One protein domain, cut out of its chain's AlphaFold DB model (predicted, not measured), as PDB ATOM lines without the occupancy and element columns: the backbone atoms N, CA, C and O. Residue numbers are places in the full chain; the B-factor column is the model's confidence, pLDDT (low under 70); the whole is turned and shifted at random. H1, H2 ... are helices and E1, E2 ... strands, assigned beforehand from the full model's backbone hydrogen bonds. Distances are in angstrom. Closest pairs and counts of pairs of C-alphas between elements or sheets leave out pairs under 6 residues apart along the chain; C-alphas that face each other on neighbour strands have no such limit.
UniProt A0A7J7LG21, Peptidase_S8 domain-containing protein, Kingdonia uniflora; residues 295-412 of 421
ATOM      1  N   ALA A 295     121.351 189.315 170.978       95.56
ATOM      2  CA  ALA A 295     120.882 189.892 172.243       95.56
ATOM      3  C   ALA A 295     121.933 190.731 173.005       95.56
ATOM      4  O   ALA A 295     121.582 191.427 173.953       95.56
ATOM      5  N   LYS A 296     123.215 190.656 172.628       95.94
ATOM      6  CA  LYS A 296     124.311 191.444 173.213       95.94
ATOM      7  C   LYS A 296     124.739 192.628 172.345       95.94
ATOM      8  O   LYS A 296     125.703 193.306 172.691       95.94
ATOM      9  N   ARG A 297     124.039 192.882 171.240       95.88
ATOM     10  CA  ARG A 297     124.337 193.966 170.305       95.88
ATOM     11  C   ARG A 297     123.246 195.015 170.360       95.88
ATOM     12  O   ARG A 297     122.065 194.701 170.187       95.88
ATOM     13  N   ILE A 298     123.671 196.240 170.602       96.12
ATOM     14  CA  ILE A 298     122.819 197.396 170.810       96.12
ATOM     15  C   ILE A 298     123.146 198.431 169.743       96.12
ATOM     16  O   ILE A 298     124.314 198.756 169.540       96.12
ATOM     17  N   PHE A 299     122.113 198.980 169.118       94.00
ATOM     18  CA  PHE A 299     122.226 200.219 168.371       94.00
ATOM     19  C   PHE A 299     121.992 201.419 169.268       94.00
ATOM     20  O   PHE A 299     121.076 201.425 170.086       94.00
ATOM     21  N   TRP A 300     122.814 202.433 169.073       94.31
ATOM     22  CA  TRP A 300     122.638 203.768 169.605       94.31
ATOM     23  C   TRP A 300     122.277 204.702 168.462       94.31
ATOM     24  O   TRP A 300     123.060 204.828 167.520       94.31
ATOM     25  N   ASP A 301     121.134 205.368 168.548       93.38
ATOM     26  CA  ASP A 301     120.750 206.355 167.548       93.38
ATOM     27  C   ASP A 301     121.560 207.654 167.700       93.38
ATOM     28  O   ASP A 301     121.272 208.507 168.538       93.38
ATOM     29  N   GLN A 302     122.617 207.788 166.893       92.38
ATOM     30  CA  GLN A 302     123.401 209.020 166.782       92.38
ATOM     31  C   GLN A 302     122.902 209.909 165.633       92.38
ATOM     32  O   GLN A 302     123.295 211.076 165.549       92.38
ATOM     33  N   TYR A 303     122.087 209.368 164.724       91.25
ATOM     34  CA  TYR A 303     121.666 210.051 163.510       91.25
ATOM     35  C   TYR A 303     120.673 211.168 163.830       91.25
ATOM     36  O   TYR A 303     120.826 212.256 163.276       91.25
ATOM     37  N   ASP A 304     119.773 210.938 164.785       89.50
ATOM     38  CA  ASP A 304     118.742 211.901 165.201       89.50
ATOM     39  C   ASP A 304     119.122 212.685 166.481       89.50
ATOM     40  O   ASP A 304     118.329 213.441 167.044       89.50
ATOM     41  N   SER A 305     120.368 212.525 166.942       88.81
ATOM     42  CA  SER A 305     120.972 213.268 168.061       88.81
ATOM     43  C   SER A 305     121.693 214.543 167.587       88.81
ATOM     44  O   SER A 305     122.092 214.648 166.422       88.81
ATOM     45  N   ILE A 306     121.964 215.494 168.494       86.06
ATOM     46  CA  ILE A 306     122.784 216.677 168.173       86.06
ATOM     47  C   ILE A 306     124.197 216.249 167.756       86.06
ATOM     48  O   ILE A 306     124.944 215.643 168.528       86.06
ATOM     49  N   LYS A 307     124.596 216.623 166.536       84.75
ATOM     50  CA  LYS A 307     125.923 216.338 165.966       84.75
ATOM     51  C   LYS A 307     126.885 217.487 166.246       84.75
ATOM     52  O   LYS A 307     126.475 218.640 166.257       84.75
ATOM     53  N   TYR A 308     128.170 217.183 166.416       77.56
ATOM     54  CA  TYR A 308     129.217 218.203 166.475       77.56
ATOM     55  C   TYR A 308     129.747 218.539 165.060       77.56
ATOM     56  O   TYR A 308     129.997 217.610 164.288       77.56
ATOM     57  N   PRO A 309     129.999 219.820 164.724       73.88
ATOM     58  CA  PRO A 309     129.674 220.998 165.524       73.88
ATOM     59  C   PRO A 309     128.150 221.217 165.571       73.88
ATOM     60  O   PRO A 309     127.496 221.101 164.531       73.88
ATOM     61  N   PRO A 310     127.583 221.507 166.753       73.25
ATOM     62  CA  PRO A 310     126.147 221.693 166.891       73.25
ATOM     63  C   PRO A 310     125.683 222.955 166.170       73.25
ATOM     64  O   PRO A 310     126.428 223.924 166.008       73.25
ATOM     65  N   GLY A 311     124.423 222.931 165.736       71.38
ATOM     66  CA  GLY A 311     123.736 224.133 165.279       71.38
ATOM     67  C   GLY A 311     123.445 225.097 166.433       71.38
ATOM     68  O   GLY A 311     123.879 224.903 167.567       71.38
ATOM     69  N   TYR A 312     122.648 226.127 166.158       74.88
ATOM     70  CA  TYR A 312     122.163 227.078 167.165       74.88
ATOM     71  C   TYR A 312     121.066 226.460 168.047       74.88
ATOM     72  O   TYR A 312     119.914 226.889 168.021       74.88
ATOM     73  N   ILE A 313     121.416 225.420 168.802       75.50
ATOM     74  CA  ILE A 313     120.498 224.688 169.676       75.50
ATOM     75  C   ILE A 313     120.684 225.202 171.107       75.50
ATOM     76  O   ILE A 313     121.823 225.238 171.581       75.50
ATOM     77  N   PRO A 314     119.621 225.657 171.791       73.44
ATOM     78  CA  PRO A 314     119.731 226.108 173.169       73.44
ATOM     79  C   PRO A 314     120.059 224.938 174.104       73.44
ATOM     80  O   PRO A 314     119.702 223.797 173.832       73.44
ATOM     81  N   ARG A 315     120.720 225.226 175.225       73.50
ATOM     82  CA  ARG A 315     120.977 224.229 176.270       73.50
ATOM     83  C   ARG A 315     119.680 223.786 176.934       73.50
ATOM     84  O   ARG A 315     118.822 224.617 177.225       73.50
ATOM     85  N   ASP A 316     119.635 222.514 177.318       72.62
ATOM     86  CA  ASP A 316     118.525 221.960 178.104       72.62
ATOM     87  C   ASP A 316     118.445 222.616 179.507       72.62
ATOM     88  O   ASP A 316     117.369 222.837 180.065       72.62
ATOM     89  N   SER A 317     119.595 222.998 180.082       71.00
ATOM     90  CA  SER A 317     119.679 223.613 181.414       71.00
ATOM     91  C   SER A 317     119.383 225.118 181.401       71.00
ATOM     92  O   SER A 317     120.277 225.946 181.202       71.00
ATOM     93  N   LEU A 318     118.150 225.474 181.766       70.38
ATOM     94  CA  LEU A 318     117.650 226.857 181.860       70.38
ATOM     95  C   LEU A 318     118.322 227.722 182.939       70.38
ATOM     96  O   LEU A 318     118.160 228.942 182.956       70.38
ATOM     97  N   GLU A 319     119.056 227.107 183.866       70.50
ATOM     98  CA  GLU A 319     119.781 227.825 184.920       70.50
ATOM     99  C   GLU A 319     121.007 228.576 184.378       70.50
ATOM    100  O   GLU A 319     121.449 229.570 184.961       70.50
ATOM    101  N   VAL A 320     121.546 228.135 183.236       67.00
ATOM    102  CA  VAL A 320     122.747 228.717 182.641       67.00
ATOM    103  C   VAL A 320     122.361 229.891 181.747       67.00
ATOM    104  O   VAL A 320     121.864 229.719 180.639       67.00
ATOM    105  N   ARG A 321     122.618 231.110 182.230       67.19
ATOM    106  CA  ARG A 321     122.280 232.350 181.508       67.19
ATOM    107  C   ARG A 321     123.364 232.835 180.540       67.19
ATOM    108  O   ARG A 321     123.055 233.593 179.627       67.19
ATOM    109  N   ASN A 322     124.614 232.398 180.717       64.94
ATOM    110  CA  ASN A 322     125.735 232.748 179.840       64.94
ATOM    111  C   ASN A 322     126.041 231.589 178.885       64.94
ATOM    112  O   ASN A 322     126.256 230.468 179.339       64.94
ATOM    113  N   GLY A 323     126.113 231.862 177.580       65.06
ATOM    114  CA  GLY A 323     126.351 230.823 176.573       65.06
ATOM    115  C   GLY A 323     125.141 229.905 176.409       65.06
ATOM    116  O   GLY A 323     125.222 228.716 176.696       65.06
ATOM    117  N   ILE A 324     124.025 230.481 175.953       72.19
ATOM    118  CA  ILE A 324     122.718 229.817 175.811       72.19
ATOM    119  C   ILE A 324     122.720 228.617 174.863       72.19
ATOM    120  O   ILE A 324     121.809 227.805 174.938       72.19
ATOM    121  N   PHE A 325     123.727 228.492 173.997       76.00
ATOM    122  CA  PHE A 325     123.836 227.406 173.032       76.00
ATOM    123  C   PHE A 325     124.565 226.191 173.605       76.00
ATOM    124  O   PHE A 325     125.534 226.316 174.368       76.00
ATOM    125  N   ASP A 326     124.103 225.008 173.217       75.44
ATOM    126  CA  ASP A 326     124.795 223.760 173.484       75.44
ATOM    127  C   ASP A 326     125.928 223.569 172.477       75.44
ATOM    128  O   ASP A 326     125.718 223.560 171.267       75.44
ATOM    129  N   TRP A 327     127.151 223.474 172.991       72.06
ATOM    130  CA  TRP A 327     128.371 223.310 172.201       72.06
ATOM    131  C   TRP A 327     128.924 221.882 172.260       72.06
ATOM    132  O   TRP A 327     129.841 221.557 171.509       72.06
ATOM    133  N   HIS A 328     128.402 221.033 173.150       70.62
ATOM    134  CA  HIS A 328     128.998 219.730 173.447       70.62
ATOM    135  C   HIS A 328     128.458 218.622 172.540       70.62
ATOM    136  O   HIS A 328     129.170 217.647 172.290       70.62
ATOM    137  N   GLY A 329     127.245 218.800 172.004       80.19
ATOM    138  CA  GLY A 329     126.543 217.788 171.220       80.19
ATOM    139  C   GLY A 329     126.223 216.521 172.023       80.19
ATOM    140  O   GLY A 329     126.699 216.313 173.141       80.19
ATOM    141  N   ASP A 330     125.452 215.624 171.417       86.00
ATOM    142  CA  ASP A 330     124.873 214.465 172.101       86.00
ATOM    143  C   ASP A 330     125.529 213.173 171.617       86.00
ATOM    144  O   ASP A 330     124.896 212.273 171.067       86.00
ATOM    145  N   HIS A 331     126.853 213.093 171.773       89.56
ATOM    146  CA  HIS A 331     127.598 211.910 171.355       89.56
ATOM    147  C   HIS A 331     127.716 210.868 172.473       89.56
ATOM    148  O   HIS A 331     128.075 211.198 173.611       89.56
ATOM    149  N   LEU A 332     127.531 209.586 172.127       91.38
ATOM    150  CA  LEU A 332     127.651 208.450 173.055       91.38
ATOM    151  C   LEU A 332     128.965 208.463 173.857       91.38
ATOM    152  O   LEU A 332     128.997 208.147 175.044       91.38
ATOM    153  N   HIS A 333     130.065 208.834 173.204       90.75
ATOM    154  CA  HIS A 333     131.402 208.864 173.808       90.75
ATOM    155  C   HIS A 333     131.781 210.211 174.447       90.75
ATOM    156  O   HIS A 333     132.893 210.339 174.944       90.75
ATOM    157  N   ALA A 334     130.890 211.202 174.451       86.94
ATOM    158  CA  ALA A 334     131.114 212.485 175.118       86.94
ATOM    159  C   ALA A 334     130.102 212.672 176.258       86.94
ATOM    160  O   ALA A 334     130.427 212.405 177.417       86.94
ATOM    161  N   LYS A 335     128.851 213.029 175.938       86.69
ATOM    162  CA  LYS A 335     127.775 213.276 176.915       86.69
ATOM    163  C   LYS A 335     127.384 212.000 177.672       86.69
ATOM    164  O   LYS A 335     127.279 212.012 178.895       86.69
ATOM    165  N   PHE A 336     127.286 210.869 176.971       91.19
ATOM    166  CA  PHE A 336     126.787 209.602 177.534       91.19
ATOM    167  C   PHE A 336     127.875 208.565 177.855       91.19
ATOM    168  O   PHE A 336     127.599 207.368 177.971       91.19
ATOM    169  N   HIS A 337     129.123 209.004 178.044       92.19
ATOM    170  CA  HIS A 337     130.266 208.106 178.238       92.19
ATOM    171  C   HIS A 337     130.110 207.156 179.441       92.19
ATOM    172  O   HIS A 337     130.560 206.009 179.386       92.19
ATOM    173  N   VAL A 338     129.449 207.599 180.519       93.62
ATOM    174  CA  VAL A 338     129.156 206.757 181.693       93.62
ATOM    175  C   VAL A 338     128.234 205.602 181.317       93.62
ATOM    176  O   VAL A 338     128.526 204.454 181.653       93.62
ATOM    177  N   MET A 339     127.165 205.877 180.569       93.62
ATOM    178  CA  MET A 339     126.246 204.845 180.094       93.62
ATOM    179  C   MET A 339     126.945 203.876 179.137       93.62
ATOM    180  O   MET A 339     126.785 202.666 179.284       93.62
ATOM    181  N   PHE A 340     127.776 204.379 178.216       95.31
ATOM    182  CA  PHE A 340     128.601 203.517 177.367       95.31
ATOM    183  C   PHE A 340     129.450 202.559 178.210       95.31
ATOM    184  O   PHE A 340     129.421 201.351 177.982       95.31
ATOM    185  N   ASN A 341     130.153 203.067 179.226       94.38
ATOM    186  CA  ASN A 341     130.969 202.231 180.105       94.38
ATOM    187  C   ASN A 341     130.123 201.173 180.832       94.38
ATOM    188  O   ASN A 341     130.480 200.000 180.793       94.38
ATOM    189  N   MET A 342     128.970 201.545 181.397       95.81
ATOM    190  CA  MET A 342     128.065 200.604 182.077       95.81
ATOM    191  C   MET A 342     127.537 199.497 181.148       95.81
ATOM    192  O   MET A 342     127.464 198.329 181.543       95.81
ATOM    193  N   LEU A 343     127.197 199.836 179.900       95.38
ATOM    194  CA  LEU A 343     126.766 198.863 178.888       95.38
ATOM    195  C   LEU A 343     127.905 197.909 178.514       95.38
ATOM    196  O   LEU A 343     127.706 196.691 178.469       95.38
ATOM    197  N   ARG A 344     129.116 198.444 178.308       94.25
ATOM    198  CA  ARG A 344     130.315 197.641 178.035       94.25
ATOM    199  C   ARG A 344     130.650 196.703 179.196       94.25
ATOM    200  O   ARG A 344     130.945 195.536 178.948       94.25
ATOM    201  N   ASP A 345     130.537 197.173 180.436       95.25
ATOM    202  CA  ASP A 345     130.771 196.379 181.653       95.25
ATOM    203  C   ASP A 345     129.726 195.269 181.828       95.25
ATOM    204  O   ASP A 345     130.022 194.195 182.348       95.25
ATOM    205  N   SER A 346     128.527 195.483 181.284       95.25
ATOM    206  CA  SER A 346     127.445 194.492 181.206       95.25
ATOM    207  C   SER A 346     127.543 193.568 179.972       95.25
ATOM    208  O   SER A 346     126.630 192.781 179.680       95.25
ATOM    209  N   VAL A 347     128.679 193.612 179.262       92.94
ATOM    210  CA  VAL A 347     129.014 192.763 178.106       92.94
ATOM    211  C   VAL A 347     128.118 193.030 176.883       92.94
ATOM    212  O   VAL A 347     127.832 192.119 176.108       92.94
ATOM    213  N   TYR A 348     127.652 194.268 176.697       95.38
ATOM    214  CA  TYR A 348     126.917 194.687 175.496       95.38
ATOM    215  C   TYR A 348     127.795 195.495 174.556       95.38
ATOM    216  O   TYR A 348     128.403 196.472 174.987       95.38
ATOM    217  N   ASN A 349     127.849 195.130 173.275       94.56
ATOM    218  CA  ASN A 349     128.452 195.959 172.229       94.56
ATOM    219  C   ASN A 349     127.452 197.019 171.779       94.56
ATOM    220  O   ASN A 349     126.297 196.691 171.515       94.56
ATOM    221  N   VAL A 350     127.907 198.269 171.717       94.94
ATOM    222  CA  VAL A 350     127.071 199.424 171.391       94.94
ATOM    223  C   VAL A 350     127.609 200.064 170.125       94.94
ATOM    224  O   VAL A 350     128.763 200.489 170.083       94.94
ATOM    225  N   GLU A 351     126.788 200.114 169.089       92.50
ATOM    226  CA  GLU A 351     127.169 200.634 167.783       92.50
ATOM    227  C   GLU A 351     126.401 201.913 167.488       92.50
ATOM    228  O   GLU A 351     125.179 201.964 167.615       92.50
ATOM    229  N   THR A 352     127.141 202.962 167.141       92.06
ATOM    230  CA  THR A 352     126.594 204.287 166.862       92.06
ATOM    231  C   THR A 352     126.061 204.330 165.439       92.06
ATOM    232  O   THR A 352     126.832 204.301 164.477       92.06
ATOM    233  N   LEU A 353     124.746 204.419 165.313       90.94
ATOM    234  CA  LEU A 353     124.060 204.550 164.045       90.94
ATOM    235  C   LEU A 353     124.160 205.993 163.545       90.94
ATOM    236  O   LEU A 353     123.634 206.900 164.176       90.94
ATOM    237  N   VAL A 354     124.815 206.202 162.402       88.50
ATOM    238  CA  VAL A 354     125.014 207.531 161.777       88.50
ATOM    239  C   VAL A 354     124.261 207.637 160.441       88.50
ATOM    240  O   VAL A 354     124.589 208.450 159.581       88.50
ATOM    241  N   SER A 355     123.250 206.795 160.239       90.31
ATOM    242  CA  SER A 355     122.405 206.765 159.042       90.31
ATOM    243  C   SER A 355     120.938 206.570 159.433       90.31
ATOM    244  O   SER A 355     120.692 206.059 160.522       90.31
ATOM    245  N   PRO A 356     119.979 206.876 158.543       92.06
ATOM    246  CA  PRO A 356     118.566 206.599 158.791       92.06
ATOM    247  C   PRO A 356     118.303 205.127 159.138       92.06
ATOM    248  O   PRO A 356     119.014 204.230 158.663       92.06
ATOM    249  N   LEU A 357     117.241 204.866 159.905       91.25
ATOM    250  CA  LEU A 357     116.833 203.515 160.324       91.25
ATOM    251  C   LEU A 357     116.531 202.599 159.127       91.25
ATOM    252  O   LEU A 357     116.759 201.388 159.176       91.25
ATOM    253  N   THR A 358     116.086 203.178 158.014       92.00
ATOM    254  CA  THR A 358     115.871 202.473 156.740       92.00
ATOM    255  C   THR A 358     117.124 201.818 156.151       92.00
ATOM    256  O   THR A 358     116.998 200.844 155.408       92.00
ATOM    257  N   CYS A 359     118.331 202.278 156.494       89.69
ATOM    258  CA  CYS A 359     119.590 201.716 155.991       89.69
ATOM    259  C   CYS A 359     120.110 200.521 156.807       89.69
ATOM    260  O   CYS A 359     121.169 199.979 156.487       89.69
ATOM    261  N   VAL A 360     119.398 200.115 157.861       86.94
ATOM    262  CA  VAL A 360     119.917 199.198 158.878       86.94
ATOM    263  C   VAL A 360     119.208 197.845 158.852       86.94
ATOM    264  O   VAL A 360     117.978 197.751 158.791       86.94
ATOM    265  N   ASP A 361     119.996 196.774 158.969       91.25
ATOM    266  CA  ASP A 361     119.480 195.421 159.181       91.25
ATOM    267  C   ASP A 361     119.267 195.131 160.677       91.25
ATOM    268  O   ASP A 361     120.186 194.746 161.408       91.25
ATOM    269  N   ALA A 362     118.021 195.260 161.134       92.19
ATOM    270  CA  ALA A 362     117.627 194.978 162.513       92.19
ATOM    271  C   ALA A 362     117.788 193.499 162.919       92.19
ATOM    272  O   ALA A 362     117.789 193.183 164.113       92.19
ATOM    273  N   ARG A 363     117.967 192.569 161.966       93.31
ATOM    274  CA  ARG A 363     118.181 191.142 162.275       93.31
ATOM    275  C   ARG A 363     119.514 190.900 162.974       93.31
ATOM    276  O   ARG A 363     119.642 189.938 163.729       93.31
ATOM    277  N   GLN A 364     120.489 191.779 162.757       92.62
ATOM    278  CA  GLN A 364     121.816 191.675 163.355       92.62
ATOM    279  C   GLN A 364     121.852 192.149 164.817       92.62
ATOM    280  O   GLN A 364     122.805 191.818 165.518       92.62
ATOM    281  N   TYR A 365     120.829 192.866 165.306       94.81
ATOM    282  CA  TYR A 365     120.866 193.567 166.598       94.81
ATOM    283  C   TYR A 365     119.658 193.243 167.469       94.81
ATOM    284  O   TYR A 365     118.559 192.973 166.983       94.81
ATOM    285  N   GLY A 366     119.879 193.206 168.781       95.94
ATOM    286  CA  GLY A 366     118.850 192.846 169.751       95.94
ATOM    287  C   GLY A 366     118.043 194.043 170.232       95.94
ATOM    288  O   GLY A 366     116.875 193.886 170.583       95.94
ATOM    289  N   THR A 367     118.645 195.232 170.277       96.81
ATOM    290  CA  THR A 367     118.013 196.415 170.874       96.81
ATOM    291  C   THR A 367     118.462 197.702 170.190       96.81
ATOM    292  O   THR A 367     119.643 197.849 169.894       96.81
ATOM    293  N   LEU A 368     117.531 198.631 169.989       96.06
ATOM    294  CA  LEU A 368     117.768 200.027 169.629       96.06
ATOM    295  C   LEU A 368     117.558 200.913 170.865       96.06
ATOM    296  O   LEU A 368     116.521 200.828 171.528       96.06
ATOM    297  N   LEU A 369     118.552 201.744 171.173       95.94
ATOM    298  CA  LEU A 369     118.499 202.800 172.178       95.94
ATOM    299  C   LEU A 369     118.302 204.147 171.486       95.94
ATOM    300  O   LEU A 369     119.135 204.566 170.681       95.94
ATOM    301  N   MET A 370     117.224 204.823 171.862       93.38
ATOM    302  CA  MET A 370     116.870 206.175 171.443       93.38
ATOM    303  C   MET A 370     116.982 207.083 172.667       93.38
ATOM    304  O   MET A 370     116.191 206.940 173.601       93.38
ATOM    305  N   VAL A 371     117.984 207.960 172.712       91.44
ATOM    306  CA  VAL A 371     118.295 208.765 173.905       91.44
ATOM    307  C   VAL A 371     118.497 210.212 173.509       91.44
ATOM    308  O   VAL A 371     119.368 210.484 172.693       91.44
ATOM    309  N   ASP A 372     117.727 211.112 174.123       87.19
ATOM    310  CA  ASP A 372     117.879 212.567 173.961       87.19
ATOM    311  C   ASP A 372     117.906 213.029 172.490       87.19
ATOM    312  O   ASP A 372     118.740 213.818 172.051       87.19
ATOM    313  N   LEU A 373     116.993 212.471 171.700       88.44
ATOM    314  CA  LEU A 373     116.884 212.753 170.274       88.44
ATOM    315  C   LEU A 373     116.305 214.149 170.049       88.44
ATOM    316  O   LEU A 373     115.388 214.565 170.765       88.44
ATOM    317  N   LYS A 374     116.809 214.854 169.034       83.50
ATOM    318  CA  LYS A 374     116.394 216.227 168.709       83.50
ATOM    319  C   LYS A 374     115.837 216.388 167.291       83.50
ATOM    320  O   LYS A 374     115.371 217.481 166.978       83.50
ATOM    321  N   ASP A 375     115.882 215.349 166.459       84.81
ATOM    322  CA  ASP A 375     115.323 215.372 165.101       84.81
ATOM    323  C   ASP A 375     114.008 214.577 164.992       84.81
ATOM    324  O   ASP A 375     113.713 213.696 165.807       84.81
ATOM    325  N   GLU A 376     113.190 214.921 163.998       85.56
ATOM    326  CA  GLU A 376     111.924 214.239 163.721       85.56
ATOM    327  C   GLU A 376     112.128 213.030 162.797       85.56
ATOM    328  O   GLU A 376     112.870 213.082 161.818       85.56
ATOM    329  N   TYR A 377     111.387 211.947 163.049       88.69
ATOM    330  CA  TYR A 377     111.422 210.762 162.192       88.69
ATOM    331  C   TYR A 377     110.531 210.920 160.964       88.69
ATOM    332  O   TYR A 377     109.352 211.278 161.063       88.69
ATOM    333  N   PHE A 378     111.057 210.533 159.803       92.06
ATOM    334  CA  PHE A 378     110.247 210.413 158.599       92.06
ATOM    335  C   PHE A 378     109.270 209.240 158.711       92.06
ATOM    336  O   PHE A 378     109.509 208.247 159.400       92.06
ATOM    337  N   VAL A 379     108.166 209.318 157.962       95.06
ATOM    338  CA  VAL A 379     107.137 208.264 157.938       95.06
ATOM    339  C   VAL A 379     107.745 206.903 157.583       95.06
ATOM    340  O   VAL A 379     107.388 205.901 158.196       95.06
ATOM    341  N   GLN A 380     108.707 206.867 156.653       94.94
ATOM    342  CA  GLN A 380     109.383 205.626 156.267       94.94
ATOM    343  C   GLN A 380     110.205 205.021 157.411       94.94
ATOM    344  O   GLN A 380     110.220 203.801 157.563       94.94
ATOM    345  N   ASP A 381     110.868 205.846 158.225       93.56
ATOM    346  CA  ASP A 381     111.644 205.366 159.371       93.56
ATOM    347  C   ASP A 381     110.719 204.818 160.463       93.56
ATOM    348  O   ASP A 381     110.998 203.765 161.032       93.56
ATOM    349  N   ILE A 382     109.568 205.464 160.689       94.38
ATOM    350  CA  ILE A 382     108.540 204.986 161.626       94.38
ATOM    351  C   ILE A 382     107.972 203.636 161.170       94.38
ATOM    352  O   ILE A 382     107.843 202.708 161.973       94.38
ATOM    353  N   GLU A 383     107.626 203.507 159.887       96.06
ATOM    354  CA  GLU A 383     107.117 202.256 159.316       96.06
ATOM    355  C   GLU A 383     108.156 201.134 159.404       96.06
ATOM    356  O   GLU A 383     107.829 200.027 159.837       96.06
ATOM    357  N   LYS A 384     109.415 201.434 159.064       95.69
ATOM    358  CA  LYS A 384     110.529 200.488 159.171       95.69
ATOM    359  C   LYS A 384     110.760 200.046 160.613       95.69
ATOM    360  O   LYS A 384     110.849 198.849 160.870       95.69
ATOM    361  N   LEU A 385     110.812 200.986 161.556       95.50
ATOM    362  CA  LEU A 385     111.005 200.687 162.972       95.50
ATOM    363  C   LEU A 385     109.867 199.813 163.510       95.50
ATOM    364  O   LEU A 385     110.102 198.859 164.250       95.50
ATOM    365  N   ARG A 386     108.626 200.097 163.102       96.88
ATOM    366  CA  ARG A 386     107.465 199.278 163.462       96.88
ATOM    367  C   ARG A 386     107.590 197.847 162.937       96.88
ATOM    368  O   ARG A 386     107.293 196.915 163.685       96.88
ATOM    369  N   ASP A 387     108.012 197.670 161.687       96.94
ATOM    370  CA  ASP A 387     108.256 196.349 161.096       96.94
ATOM    371  C   ASP A 387     109.366 195.593 161.842       96.94
ATOM    372  O   ASP A 387     109.182 194.443 162.245       96.94
ATOM    373  N   ASP A 388     110.481 196.264 162.134       97.00
ATOM    374  CA  ASP A 388     111.607 195.673 162.857       97.00
ATOM    375  C   ASP A 388     111.218 195.222 164.272       97.00
ATOM    376  O   ASP A 388     111.644 194.164 164.743       97.00
ATOM    377  N   ILE A 389     110.372 195.986 164.960       96.88
ATOM    378  CA  ILE A 389     109.890 195.621 166.294       96.88
ATOM    379  C   ILE A 389     108.931 194.430 166.212       96.88
ATOM    380  O   ILE A 389     109.114 193.444 166.925       96.88
ATOM    381  N   LEU A 390     107.913 194.503 165.350       97.38
ATOM    382  CA  LEU A 390     106.828 193.520 165.330       97.38
ATOM    383  C   LEU A 390     107.226 192.198 164.663       97.38
ATOM    384  O   LEU A 390     106.831 191.136 165.143       97.38
ATOM    385  N   ASN A 391     108.005 192.255 163.582       96.81
ATOM    386  CA  ASN A 391     108.296 191.097 162.737       96.81
ATOM    387  C   ASN A 391     109.720 190.559 162.926       96.81
ATOM    388  O   ASN A 391     109.935 189.351 162.822       96.81
ATOM    389  N   VAL A 392     110.698 191.419 163.231       95.38
ATOM    390  CA  VAL A 392     112.098 191.007 163.477       95.38
ATOM    391  C   VAL A 392     112.385 190.817 164.977       95.38
ATOM    392  O   VAL A 392     113.338 190.130 165.370       95.38
ATOM    393  N   GLY A 393     111.536 191.375 165.843       96.06
ATOM    394  CA  GLY A 393     111.688 191.316 167.294       96.06
ATOM    395  C   GLY A 393     112.837 192.191 167.787       96.06
ATOM    396  O   GLY A 393     113.639 191.743 168.605       96.06
ATOM    397  N   LEU A 394     113.016 193.380 167.206       97.00
ATOM    398  CA  LEU A 394     113.945 194.391 167.710       97.00
ATOM    399  C   LEU A 394     113.407 194.957 169.034       97.00
ATOM    400  O   LEU A 394     112.279 195.442 169.095       97.00
ATOM    401  N   GLY A 395     114.206 194.901 170.099       97.06
ATOM    402  CA  GLY A 395     113.888 195.604 171.341       97.06
ATOM    403  C   GLY A 395     114.040 197.111 171.154       97.06
ATOM    404  O   GLY A 395     115.000 197.553 170.530       97.06
ATOM    405  N   LEU A 396     113.133 197.903 171.716       95.62
ATOM    406  CA  LEU A 396     113.204 199.361 171.672       95.62
ATOM    407  C   LEU A 396     113.224 199.921 173.095       95.62
ATOM    408  O   LEU A 396     112.362 199.575 173.904       95.62
ATOM    409  N   VAL A 397     114.183 200.798 173.391       95.75
ATOM    410  CA  VAL A 397     114.220 201.571 174.639       95.75
ATOM    411  C   VAL A 397     114.352 203.046 174.297       95.75
ATOM    412  O   VAL A 397     115.272 203.441 173.582       95.75
ATOM    413  N   VAL A 398     113.435 203.848 174.832       92.88
ATOM    414  CA  VAL A 398     113.360 205.287 174.573       92.88
ATOM    415  C   VAL A 398     113.564 206.047 175.878       92.88
ATOM    416  O   VAL A 398     112.801 205.879 176.829       92.88
ATOM    417  N   PHE A 399     114.584 206.898 175.902       89.25
ATOM    418  CA  PHE A 399     114.862 207.873 176.950       89.25
ATOM    419  C   PHE A 399     114.631 209.268 176.365       89.25
ATOM    420  O   PHE A 399     115.555 209.912 175.870       89.25
ATOM    421  N   ALA A 400     113.369 209.693 176.358       77.75
ATOM    422  CA  ALA A 400     112.959 210.978 175.802       77.75
ATOM    423  C   ALA A 400     112.912 212.073 176.877       77.75
ATOM    424  O   ALA A 400     112.468 211.833 178.004       77.75
ATOM    425  N   GLU A 401     113.318 213.282 176.495       71.50
ATOM    426  CA  GLU A 401     113.075 214.500 177.265       71.50
ATOM    427  C   GLU A 401     111.701 215.110 176.949       71.50
ATOM    428  O   GLU A 401     110.935 214.627 176.111       71.50
ATOM    429  N   TRP A 402     111.340 216.154 177.691       65.75
ATOM    430  CA  TRP A 402     110.001 216.722 177.660       65.75
ATOM    431  C   TRP A 402     109.860 217.651 176.453       65.75
ATOM    432  O   TRP A 402     110.483 218.706 176.390       65.75
ATOM    433  N   TYR A 403     108.978 217.301 175.520       63.88
ATOM    434  CA  TYR A 403     108.573 218.195 174.439       63.88
ATOM    435  C   TYR A 403     107.355 219.020 174.878       63.88
ATOM    436  O   TYR A 403     106.266 218.478 175.082       63.88
ATOM    437  N   ASN A 404     107.522 220.336 175.053       70.88
ATOM    438  CA  ASN A 404     106.426 221.235 175.419       70.88
ATOM    439  C   ASN A 404     106.441 222.521 174.580       70.88
ATOM    440  O   ASN A 404     107.247 223.426 174.805       70.88
ATOM    441  N   VAL A 405     105.491 222.616 173.647       75.94
ATOM    442  CA  VAL A 405     105.370 223.729 172.691       75.94
ATOM    443  C   VAL A 405     105.207 225.078 173.400       75.94
ATOM    444  O   VAL A 405     105.882 226.043 173.046       75.94
ATOM    445  N   ASP A 406     104.372 225.149 174.440       77.69
ATOM    446  CA  ASP A 406     104.117 226.399 175.172       77.69
ATOM    447  C   ASP A 406     105.378 226.941 175.859       77.69
ATOM    448  O   ASP A 406     105.569 228.153 175.983       77.69
ATOM    449  N   THR A 407     106.248 226.042 176.313       70.81
ATOM    450  CA  THR A 407     107.520 226.370 176.957       70.81
ATOM    451  C   THR A 407     108.549 226.828 175.925       70.81
ATOM    452  O   THR A 407     109.196 227.852 176.135       70.81
ATOM    453  N   MET A 408     108.624 226.163 174.769       69.25
ATOM    454  CA  MET A 408     109.497 226.574 173.662       69.25
ATOM    455  C   MET A 408     109.156 227.974 173.137       69.25
ATOM    456  O   MET A 408     110.054 228.775 172.892       69.25
ATOM    457  N   VAL A 409     107.866 228.321 173.030       72.50
ATOM    458  CA  VAL A 409     107.435 229.677 172.630       72.50
ATOM    459  C   VAL A 409     107.941 230.738 173.614       72.50
ATOM    460  O   VAL A 409     108.322 231.829 173.194       72.50
ATOM    461  N   LYS A 410     107.988 230.420 174.914       71.62
ATOM    462  CA  LYS A 410     108.494 231.323 175.963       71.62
ATOM    463  C   LYS A 410     110.022 231.426 175.999       71.62
ATOM    464  O   LYS A 410     110.533 232.366 176.596       71.62
ATOM    465  N   MET A 411     110.730 230.480 175.385       66.62
ATOM    466  CA  MET A 411     112.196 230.438 175.311       66.62
ATOM    467  C   MET A 411     112.755 231.039 174.020       66.62
ATOM    468  O   MET A 411     113.966 230.998 173.808       66.62
ATOM    469  N   ARG A 412     111.901 231.620 173.165       66.19
ATOM    470  CA  ARG A 412     112.355 232.395 172.008       66.19
ATOM    471  C   ARG A 412     113.264 233.530 172.456       66.19
ATOM    472  O   ARG A 412     112.903 234.333 173.316       66.19
TER     473      ARG A 412
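This is residues 295 to 412 of the 421 residues of the protein "Peptidase_S8 domain-containing protein" of Kingdonia uniflora (UniProt A0A7J7LG21). A small, strongly twisted wall of four parallel strands has a helix near each edge strand, H1 by E2 and H2 by E4, and both helices run back against the direction of the strands. Beyond the end where the strands finish, the unnamed residues 302 to 336 make a long loop out and back to H1, and residues 404 to 410, holding most of the short tail with H3, stick out separately. The printed part has 118 residues, in the order E1 H1 E2 E3 H2 E4 H3; the sheet's order is E2 E1 E3 E4, and the class is mixed, helices and strands, with 49 residues in named elements, under half. It is only just compact, close to loose, with a radius of gyration of the C-alphas of 15.7 A and spans of 45 by 34 by 22 A.

Find C-alpha 297 at (124.337, 193.966, 170.305), where E1, residues 297 to 301, begins its 13.2 A. After residues 302 to 336 comes H1, residues 337 to 345, 12.2 A long. E2 is residues 349 to 353 and E3 residues 367 to 371, each 12.7 A. Look for C-alpha 379 at (107.137, 208.264, 157.938); from there H2, the longest helix, runs 18.8 A to residue 392. E4, residues 395 to 399, spans 13.5 A. H3, residues 405 to 410, covers 8.8 A and ends with C-alpha 410 at (108.494, 231.323, 175.963).

Start at E1, an inner strand. It is parallel to E2 at 30 degrees, with N 298 and O 349 2.8 A apart, and to E3 at 29 degrees, with N 299 and O 367 2.8 A apart, both within hydrogen-bond range. E3 is parallel to E4 at 11 degrees; there N 368 and O 395, 2.8 A apart, are within hydrogen-bond range. E2 and E4 are the edge strands. The sheet is only just strongly twisted, its C-alphas up to 4.4 A off the best plane. E1, H1, E2 and E3, H2, E4 are strand-helix-strand units, two parallel neighbour strands with a helix between, each with a right-handed crossover. H1 is on the sheet but only grazes it with residues 340 to 344; its closest C-alphas to E2 are those of Phe 340 and Val 350, 7.4 A. H2 is on it too and only grazes it with residues 385 to 389; the closest C-alphas of H2 and E4 are those of Ile 389 and Gly 395, 6.4 A. H3 is not on the sheet, and H1 and H2 are apart. In H1, H2 and H3 every O i to N i+4 pair is within hydrogen-bond range.

The two C-alphas farthest apart, those of Asn 322 and Asn 391, are 48.3 A apart. The printed part has no cut. The links E1 to H1 and E2 to E3 are long, of 35 and 13 residues. Mean pLDDT of the printed part is 86.5; look for values under 70 at residues 320 to 323, 402 to 403, 408 and 411 to 412.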